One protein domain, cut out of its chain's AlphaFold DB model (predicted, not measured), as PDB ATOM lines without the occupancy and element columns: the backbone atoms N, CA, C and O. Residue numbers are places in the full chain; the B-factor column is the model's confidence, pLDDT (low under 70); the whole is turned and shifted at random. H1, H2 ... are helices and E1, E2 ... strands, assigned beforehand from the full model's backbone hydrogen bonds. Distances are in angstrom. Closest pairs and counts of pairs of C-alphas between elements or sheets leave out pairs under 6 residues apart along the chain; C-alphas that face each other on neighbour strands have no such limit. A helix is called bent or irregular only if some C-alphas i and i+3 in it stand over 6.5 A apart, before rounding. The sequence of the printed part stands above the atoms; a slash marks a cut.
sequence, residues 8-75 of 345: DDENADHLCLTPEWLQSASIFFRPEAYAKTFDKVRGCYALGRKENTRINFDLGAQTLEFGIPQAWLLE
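This is residues 8 to 75 of the 345 residues of a protein of Anopheles maculatus (UniProt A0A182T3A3). The model has little regular structure: three short helices, H1, H2 and H3, are spread round a core of loops, and one two-stranded hairpin, E1 and E2, runs along one side, with residues 58 to 63 sticking out. The printed part has 68 residues, in the order H1, H2, H3, E1, E2, with 27 in named elements; the class is mixed. It is compact, with a radius of gyration of the C-alphas of 11.6 A, spanning 33 by 26 by 24 A.

H1 is residues 8 to 11, from C-alpha 8 at (273.030, 241.862, 137.480). H2 is residues 19 to 24, H3 residues 31 to 37. E1, residues 54 to 58, is 12.9 A long; E2, residues 63 to 67, is 13.0 A and ends at C-alpha 67 (270.112, 221.835, 128.176).

H1, H2 and H3 are apart from each other. E1 and E2 form an antiparallel hairpin at 169 degrees; N 56 and O 65 are within hydrogen-bond range at 3.0 A. Residues 38 to 39 pair antiparallel with residues 44 to 45. In H2 every O i to N i+4 pair is within range; irregular H3, with C-alphas 33 and 36 7.8 A apart, has 1 of 3, and 2 of 4 O i to N i+3 pairs; H1 is too short for an O i to N i+4 pair.

The farthest C-alphas, Asn 11 and Glu 75, are 33.8 A apart. The printed part has no cut; the link from H3 to E1 is long, 16 residues. No printed residue is under 70 in pLDDT.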
ATOM      1  N   ASP A   8     271.936 242.721 137.019       78.81
ATOM      2  CA  ASP A   8     273.030 241.862 137.480       78.81
ATOM      3  C   ASP A   8     273.101 240.550 136.689       78.81
ATOM      4  O   ASP A   8     274.194 240.037 136.466       78.81
ATOM      5  N   ASP A   9     271.962 240.020 136.234       79.88
ATOM      6  CA  ASP A   9     271.918 238.814 135.398       79.88
ATOM      7  C   ASP A   9     272.447 239.098 133.987       79.88
ATOM      8  O   ASP A   9     273.177 238.281 133.426       79.88
ATOM      9  N   GLU A  10     272.133 240.280 133.447       76.75
ATOM     10  CA  GLU A  10     272.670 240.762 132.170       76.75
ATOM     11  C   GLU A  10     274.187 240.980 132.247       76.75
ATOM     12  O   GLU A  10     274.930 240.496 131.397       76.75
ATOM     13  N   ASN A  11     274.668 241.646 133.302       77.19
ATOM     14  CA  ASN A  11     276.097 241.913 133.489       77.19
ATOM     15  C   ASN A  11     276.920 240.644 133.730       77.19
ATOM     16  O   ASN A  11     278.109 240.601 133.417       77.19
ATOM     17  N   ALA A  12     276.311 239.628 134.337       73.94
ATOM     18  CA  ALA A  12     276.996 238.397 134.684       73.94
ATOM     19  C   ALA A  12     276.899 237.313 133.595       73.94
ATOM     20  O   ALA A  12     277.498 236.246 133.769       73.94
ATOM     21  N   ASP A  13     276.170 237.575 132.503       76.56
ATOM     22  CA  ASP A  13     275.903 236.648 131.393       76.56
ATOM     23  C   ASP A  13     275.304 235.305 131.861       76.56
ATOM     24  O   ASP A  13     275.574 234.228 131.328       76.56
ATOM     25  N   HIS A  14     274.517 235.339 132.944       80.25
ATOM     26  CA  HIS A  14     273.766 234.178 133.415       80.25
ATOM     27  C   HIS A  14     272.530 234.579 134.209       80.25
ATOM     28  O   HIS A  14     272.565 235.448 135.075       80.25
ATOM     29  N   LEU A  15     271.439 233.850 133.977       87.88
ATOM     30  CA  LEU A  15     270.195 234.027 134.714       87.88
ATOM     31  C   LEU A  15     270.280 233.405 136.109       87.88
ATOM     32  O   LEU A  15     270.628 232.227 136.253       87.88
ATOM     33  N   CYS A  16     269.887 234.171 137.126       89.12
ATOM     34  CA  CYS A  16     269.664 233.652 138.467       89.12
ATOM     35  C   CYS A  16     268.197 233.246 138.647       89.12
ATOM     36  O   CYS A  16     267.297 234.079 138.709       89.12
ATOM     37  N   LEU A  17     267.945 231.938 138.724       91.19
ATOM     38  CA  LEU A  17     266.593 231.375 138.730       91.19
ATOM     39  C   LEU A  17     266.195 230.951 140.148       91.19
ATOM     40  O   LEU A  17     266.869 230.117 140.759       91.19
ATOM     41  N   THR A  18     265.117 231.519 140.690       91.00
ATOM     42  CA  THR A  18     264.650 231.167 142.039       91.00
ATOM     43  C   THR A  18     264.060 229.752 142.074       91.00
ATOM     44  O   THR A  18     263.499 229.292 141.070       91.00
ATOM     45  N   PRO A  19     264.162 229.035 143.209       88.94
ATOM     46  CA  PRO A  19     263.571 227.708 143.364       88.94
ATOM     47  C   PRO A  19     262.070 227.671 143.046       88.94
ATOM     48  O   PRO A  19     261.605 226.748 142.380       88.94
ATOM     49  N   GLU A  20     261.321 228.690 143.469       87.19
ATOM     50  CA  GLU A  20     259.876 228.792 143.259       87.19
ATOM     51  C   GLU A  20     259.544 228.930 141.771       87.19
ATOM     52  O   GLU A  20     258.624 228.281 141.262       87.19
ATOM     53  N   TRP A  21     260.315 229.752 141.052       90.00
ATOM     54  CA  TRP A  21     260.134 229.924 139.617       90.00
ATOM     55  C   TRP A  21     260.459 228.627 138.867       90.00
ATOM     56  O   TRP A  21     259.640 228.175 138.064       90.00
ATOM     57  N   LEU A  22     261.585 227.978 139.191       90.06
ATOM     58  CA  LEU A  22     262.003 226.696 138.606       90.06
ATOM     59  C   LEU A  22     260.951 225.598 138.808       90.06
ATOM     60  O   LEU A  22     260.633 224.866 137.869       90.06
ATOM     61  N   GLN A  23     260.362 225.524 140.004       85.50
ATOM     62  CA  GLN A  23     259.280 224.589 140.303       85.50
ATOM     63  C   GLN A  23     258.033 224.888 139.459       85.50
ATOM     64  O   GLN A  23     257.448 223.969 138.886       85.50
ATOM     65  N   SER A  24     257.658 226.165 139.317       86.06
ATOM     66  CA  SER A  24     256.519 226.567 138.478       86.06
ATOM     67  C   SER A  24     256.747 226.299 136.984       86.06
ATOM     68  O   SER A  24     255.812 225.933 136.274       86.06
ATOM     69  N   ALA A  25     257.998 226.389 136.525       87.88
ATOM     70  CA  ALA A  25     258.426 226.035 135.174       87.88
ATOM     71  C   ALA A  25     258.582 224.514 134.969       87.88
ATOM     72  O   ALA A  25     258.973 224.070 133.892       87.88
ATOM     73  N   SER A  26     258.268 223.694 135.984       86.12
ATOM     74  CA  SER A  26     258.416 222.232 135.970       86.12
ATOM     75  C   SER A  26     259.854 221.734 135.748       86.12
ATOM     76  O   SER A  26     260.063 220.631 135.230       86.12
ATOM     77  N   ILE A  27     260.852 222.510 136.176       88.81
ATOM     78  CA  ILE A  27     262.276 222.184 136.056       88.81
ATOM     79  C   ILE A  27     262.770 221.610 137.383       88.81
ATOM     80  O   ILE A  27     262.968 222.323 138.364       88.81
ATOM     81  N   PHE A  28     262.987 220.296 137.405       87.94
ATOM     82  CA  PHE A  28     263.342 219.543 138.607       87.94
ATOM     83  C   PHE A  28     264.722 218.897 138.455       87.94
ATOM     84  O   PHE A  28     264.913 217.999 137.632       87.94
ATOM     85  N   PHE A  29     265.680 219.319 139.277       87.81
ATOM     86  CA  PHE A  29     267.049 218.803 139.288       87.81
ATOM     87  C   PHE A  29     267.489 218.396 140.691       87.81
ATOM     88  O   PHE A  29     266.908 218.810 141.692       87.81
ATOM     89  N   ARG A  30     268.530 217.566 140.760       86.94
ATOM     90  CA  ARG A  30     269.153 217.127 142.010       86.94
ATOM     91  C   ARG A  30     269.866 218.320 142.656       86.94
ATOM     92  O   ARG A  30     270.855 218.784 142.081       86.94
ATOM     93  N   PRO A  31     269.435 218.805 143.837       86.00
ATOM     94  CA  PRO A  31     270.033 219.989 144.458       86.00
ATOM     95  C   PRO A  31     271.537 219.832 144.715       86.00
ATOM     96  O   PRO A  31     272.306 220.765 144.513       86.00
ATOM     97  N   GLU A  32     271.979 218.623 145.063       87.94
ATOM     98  CA  GLU A  32     273.391 218.281 145.286       87.94
ATOM     99  C   GLU A  32     274.275 218.559 144.061       87.94
ATOM    100  O   GLU A  32     275.409 219.020 144.197       87.94
ATOM    101  N   ALA A  33     273.751 218.343 142.849       86.44
ATOM    102  CA  ALA A  33     274.498 218.571 141.615       86.44
ATOM    103  C   ALA A  33     274.766 220.067 141.363       86.44
ATOM    104  O   ALA A  33     275.799 220.410 140.776       86.44
ATOM    105  N   TYR A  34     273.872 220.936 141.844       90.50
ATOM    106  CA  TYR A  34     273.876 222.389 141.640       90.50
ATOM    107  C   TYR A  34     274.153 223.185 142.922       90.50
ATOM    108  O   TYR A  34     274.066 224.410 142.931       90.50
ATOM    109  N   ALA A  35     274.558 222.523 144.009       89.94
ATOM    110  CA  ALA A  35     274.825 223.186 145.284       89.94
ATOM    111  C   ALA A  35     275.892 224.295 145.172       89.94
ATOM    112  O   ALA A  35     275.805 225.312 145.852       89.94
ATOM    113  N   LYS A  36     276.879 224.125 144.277       90.56
ATOM    114  CA  LYS A  36     277.932 225.125 144.007       90.56
ATOM    115  C   LYS A  36     277.452 226.326 143.186       90.56
ATOM    116  O   LYS A  36     278.136 227.341 143.162       90.56
ATOM    117  N   THR A  37     276.321 226.208 142.495       90.50
ATOM    118  CA  THR A  37     275.754 227.275 141.658       90.50
ATOM    119  C   THR A  37     274.619 228.021 142.357       90.50
ATOM    120  O   THR A  37     273.986 228.869 141.733       90.50
ATOM    121  N   PHE A  38     274.325 227.691 143.618       92.38
ATOM    122  CA  PHE A  38     273.325 228.384 144.420       92.38
ATOM    123  C   PHE A  38     273.925 229.641 145.054       92.38
ATOM    124  O   PHE A  38     274.847 229.559 145.870       92.38
ATOM    125  N   ASP A  39     273.385 230.798 144.693       89.31
ATOM    126  CA  ASP A  39     273.701 232.068 145.326       89.31
ATOM    127  C   ASP A  39     272.884 232.200 146.617       89.31
ATOM    128  O   ASP A  39     271.662 232.348 146.595       89.31
ATOM    129  N   LYS A  40     273.566 232.143 147.765       88.94
ATOM    130  CA  LYS A  40     272.925 232.251 149.085       88.94
ATOM    131  C   LYS A  40     272.409 233.656 149.397       88.94
ATOM    132  O   LYS A  40     271.532 233.779 150.244       88.94
ATOM    133  N   VAL A  41     272.974 234.690 148.772       87.00
ATOM    134  CA  VAL A  41     272.587 236.090 148.991       87.00
ATOM    135  C   VAL A  41     271.323 236.395 148.200       87.00
ATOM    136  O   VAL A  41     270.382 236.967 148.741       87.00
ATOM    137  N   ARG A  42     271.286 235.967 146.933       85.31
ATOM    138  CA  ARG A  42     270.147 236.197 146.033       85.31
ATOM    139  C   ARG A  42     269.059 235.118 146.125       85.31
ATOM    140  O   ARG A  42     267.953 235.333 145.644       85.31
ATOM    141  N   GLY A  43     269.349 233.967 146.737       89.06
ATOM    142  CA  GLY A  43     268.394 232.868 146.910       89.06
ATOM    143  C   GLY A  43     268.032 232.152 145.606       89.06
ATOM    144  O   GLY A  43     266.919 231.652 145.470       89.06
ATOM    145  N   CYS A  44     268.942 232.110 144.632       90.62
ATOM    146  CA  CYS A  44     268.671 231.595 143.289       90.62
ATOM    147  C   CYS A  44     269.826 230.763 142.723       90.62
ATOM    148  O   CYS A  44     270.957 230.796 143.208       90.62
ATOM    149  N   TYR A  45     269.524 229.964 141.701       91.94
ATOM    150  CA  TYR A  45     270.484 229.100 141.028       91.94
ATOM    151  C   TYR A  45     270.977 229.727 139.724       91.94
ATOM    152  O   TYR A  45     270.193 229.978 138.812       91.94
ATOM    153  N   ALA A  46     272.297 229.854 139.598       91.69
ATOM    154  CA  ALA A  46     272.984 230.143 138.344       91.69
ATOM    155  C   ALA A  46     273.268 228.835 137.581       91.69
ATOM    156  O   ALA A  46     274.416 228.395 137.477       91.69
ATOM    157  N   LEU A  47     272.218 228.165 137.085       89.31
ATOM    158  CA  LEU A  47     272.321 226.809 136.510       89.31
ATOM    159  C   LEU A  47     273.344 226.704 135.365       89.31
ATOM    160  O   LEU A  47     274.005 225.675 135.241       89.31
ATOM    161  N   GLY A  48     273.519 227.770 134.578       87.62
ATOM    162  CA  GLY A  48     274.480 227.825 133.468       87.62
ATOM    163  C   GLY A  48     275.954 227.750 133.886       87.62
ATOM    164  O   GLY A  48     276.801 227.434 133.061       87.62
ATOM    165  N   ARG A  49     276.285 227.968 135.169       89.12
ATOM    166  CA  ARG A  49     277.660 227.805 135.684       89.12
ATOM    167  C   ARG A  49     278.066 226.346 135.876       89.12
ATOM    168  O   ARG A  49     279.234 226.059 136.135       89.12
ATOM    169  N   LYS A  50     277.113 225.417 135.826       88.94
ATOM    170  CA  LYS A  50     277.401 223.991 135.931       88.94
ATOM    171  C   LYS A  50     277.935 223.496 134.589       88.94
ATOM    172  O   LYS A  50     277.316 223.726 133.555       88.94
ATOM    173  N   GLU A  51     279.060 222.782 134.616       86.56
ATOM    174  CA  GLU A  51     279.592 222.082 133.436       86.56
ATOM    175  C   GLU A  51     278.488 221.300 132.730       86.56
ATOM    176  O   GLU A  51     277.618 220.785 133.407       86.56
ATOM    177  N   ASN A  52     278.506 221.210 131.400       87.25
ATOM    178  CA  ASN A  52     277.493 220.558 130.551       87.25
ATOM    179  C   ASN A  52     276.018 220.957 130.777       87.25
ATOM    180  O   ASN A  52     275.153 220.343 130.156       87.25
ATOM    181  N   THR A  53     275.715 221.978 131.585       89.62
ATOM    182  CA  THR A  53     274.396 222.621 131.625       89.62
ATOM    183  C   THR A  53     274.417 223.857 130.744       89.62
ATOM    184  O   THR A  53     275.311 224.690 130.856       89.62
ATOM    185  N   ARG A  54     273.426 223.999 129.865       89.56
ATOM    186  CA  ARG A  54     273.272 225.170 128.996       89.56
ATOM    187  C   ARG A  54     271.940 225.842 129.270       89.56
ATOM    188  O   ARG A  54     270.915 225.169 129.246       89.56
ATOM    189  N   ILE A  55     271.973 227.144 129.520       90.31
ATOM    190  CA  ILE A  55     270.788 227.991 129.653       90.31
ATOM    191  C   ILE A  55     270.903 229.049 128.565       90.31
ATOM    192  O   ILE A  55     271.856 229.821 128.591       90.31
ATOM    193  N   ASN A  56     269.989 229.048 127.600       88.81
ATOM    194  CA  ASN A  56     269.988 230.013 126.504       88.81
ATOM    195  C   ASN A  56     268.700 230.829 126.552       88.81
ATOM    196  O   ASN A  56     267.613 230.261 126.456       88.81
ATOM    197  N   PHE A  57     268.826 232.141 126.730       87.69
ATOM    198  CA  PHE A  57     267.696 233.059 126.750       87.69
ATOM    199  C   PHE A  57     267.688 233.890 125.472       87.69
ATOM    200  O   PHE A  57     268.598 234.684 125.244       87.69
ATOM    201  N   ASP A  58     266.653 233.721 124.656       87.00
ATOM    202  CA  ASP A  58     266.412 234.548 123.479       87.00
ATOM    203  C   ASP A  58     265.319 235.569 123.809       87.00
ATOM    204  O   ASP A  58     264.130 235.247 123.904       87.00
ATOM    205  N   LEU A  59     265.734 236.822 123.991       83.31
ATOM    206  CA  LEU A  59     264.833 237.927 124.308       83.31
ATOM    207  C   LEU A  59     263.876 238.252 123.147       83.31
ATOM    208  O   LEU A  59     262.736 238.648 123.390       83.31
ATOM    209  N   GLY A  60     264.320 238.082 121.898       86.44
ATOM    210  CA  GLY A  60     263.525 238.386 120.707       86.44
ATOM    211  C   GLY A  60     262.411 237.368 120.483       86.44
ATOM    212  O   GLY A  60     261.288 237.743 120.149       86.44
ATOM    213  N   ALA A  61     262.706 236.090 120.724       89.56
ATOM    214  CA  ALA A  61     261.727 235.007 120.667       89.56
ATOM    215  C   ALA A  61     260.945 234.817 121.981       89.56
ATOM    216  O   ALA A  61     259.956 234.086 121.999       89.56
ATOM    217  N   GLN A  62     261.373 235.465 123.072       87.69
ATOM    218  CA  GLN A  62     260.876 235.240 124.436       87.69
ATOM    219  C   GLN A  62     260.967 233.763 124.854       87.69
ATOM    220  O   GLN A  62     260.088 233.237 125.542       87.69
ATOM    221  N   THR A  63     262.034 233.080 124.434       88.50
ATOM    222  CA  THR A  63     262.267 231.666 124.734       88.50
ATOM    223  C   THR A  63     263.423 231.498 125.709       88.50
ATOM    224  O   THR A  63     264.419 232.217 125.680       88.50
ATOM    225  N   LEU A  64     263.279 230.520 126.602       89.38
ATOM    226  CA  LEU A  64     264.326 230.114 127.526       89.38
ATOM    227  C   LEU A  64     264.544 228.609 127.394       89.38
ATOM    228  O   LEU A  64     263.686 227.808 127.768       89.38
ATOM    229  N   GLU A  65     265.688 228.231 126.839       90.56
ATOM    230  CA  GLU A  65     266.046 226.848 126.553       90.56
ATOM    231  C   GLU A  65     266.972 226.283 127.631       90.56
ATOM    232  O   GLU A  65     267.973 226.894 128.015       90.56
ATOM    233  N   PHE A  66     266.652 225.071 128.086       89.38
ATOM    234  CA  PHE A  66     267.399 224.349 129.111       89.38
ATOM    235  C   PHE A  66     268.013 223.079 128.519       89.38
ATOM    236  O   PHE A  66     267.316 222.112 128.218       89.38
ATOM    237  N   GLY A  67     269.336 223.044 128.420       89.50
ATOM    238  CA  GLY A  67     270.112 221.835 128.176       89.50
ATOM    239  C   GLY A  67     270.656 221.295 129.490       89.50
ATOM    240  O   GLY A  67     271.785 221.612 129.848       89.50
ATOM    241  N   ILE A  68     269.864 220.504 130.221       88.38
ATOM    242  CA  ILE A  68     270.290 219.866 131.475       88.38
ATOM    243  C   ILE A  68     270.534 218.370 131.229       88.38
ATOM    244  O   ILE A  68     269.602 217.653 130.857       88.38
ATOM    245  N   PRO A  69     271.751 217.857 131.479       86.44
ATOM    246  CA  PRO A  69     272.042 216.433 131.432       86.44
ATOM    247  C   PRO A  69     271.106 215.608 132.311       86.44
ATOM    248  O   PRO A  69     270.891 215.913 133.486       86.44
ATOM    249  N   GLN A  70     270.607 214.501 131.757       77.50
ATOM    250  CA  GLN A  70     269.656 213.614 132.435       77.50
ATOM    251  C   GLN A  70     270.162 213.130 133.804       77.50
ATOM    252  O   GLN A  70     269.363 212.953 134.719       77.50
ATOM    253  N   ALA A  71     271.478 212.967 133.972       82.69
ATOM    254  CA  ALA A  71     272.097 212.566 135.237       82.69
ATOM    255  C   ALA A  71     271.818 213.538 136.400       82.69
ATOM    256  O   ALA A  71     271.901 213.146 137.564       82.69
ATOM    257  N   TRP A  72     271.500 214.801 136.105       85.69
ATOM    258  CA  TRP A  72     271.229 215.833 137.110       85.69
ATOM    259  C   TRP A  72     269.750 216.134 137.274       85.69
ATOM    260  O   TRP A  72     269.391 216.880 138.182       85.69
ATOM    261  N   LEU A  73     268.890 215.553 136.441       84.56
ATOM    262  CA  LEU A  73     267.448 215.658 136.604       84.56
ATOM    263  C   LEU A  73     266.970 214.750 137.744       84.56
ATOM    264  O   LEU A  73     267.565 213.708 138.046       84.56
ATOM    265  N   LEU A  74     265.888 215.167 138.400       83.25
ATOM    266  CA  LEU A  74     265.186 214.302 139.343       83.25
ATOM    267  C   LEU A  74     264.454 213.193 138.590       83.25
ATOM    268  O   LEU A  74     263.995 213.368 137.458       83.25
ATOM    269  N   GLU A  75     264.326 212.037 139.235       75.94
ATOM    270  CA  GLU A  75     263.510 210.959 138.692       75.94
ATOM    271  C   GLU A  75     262.054 211.411 138.566       75.94
ATOM    272  O   GLU A  75     261.548 212.209 139.358       75.94
TER     273      GLU A  75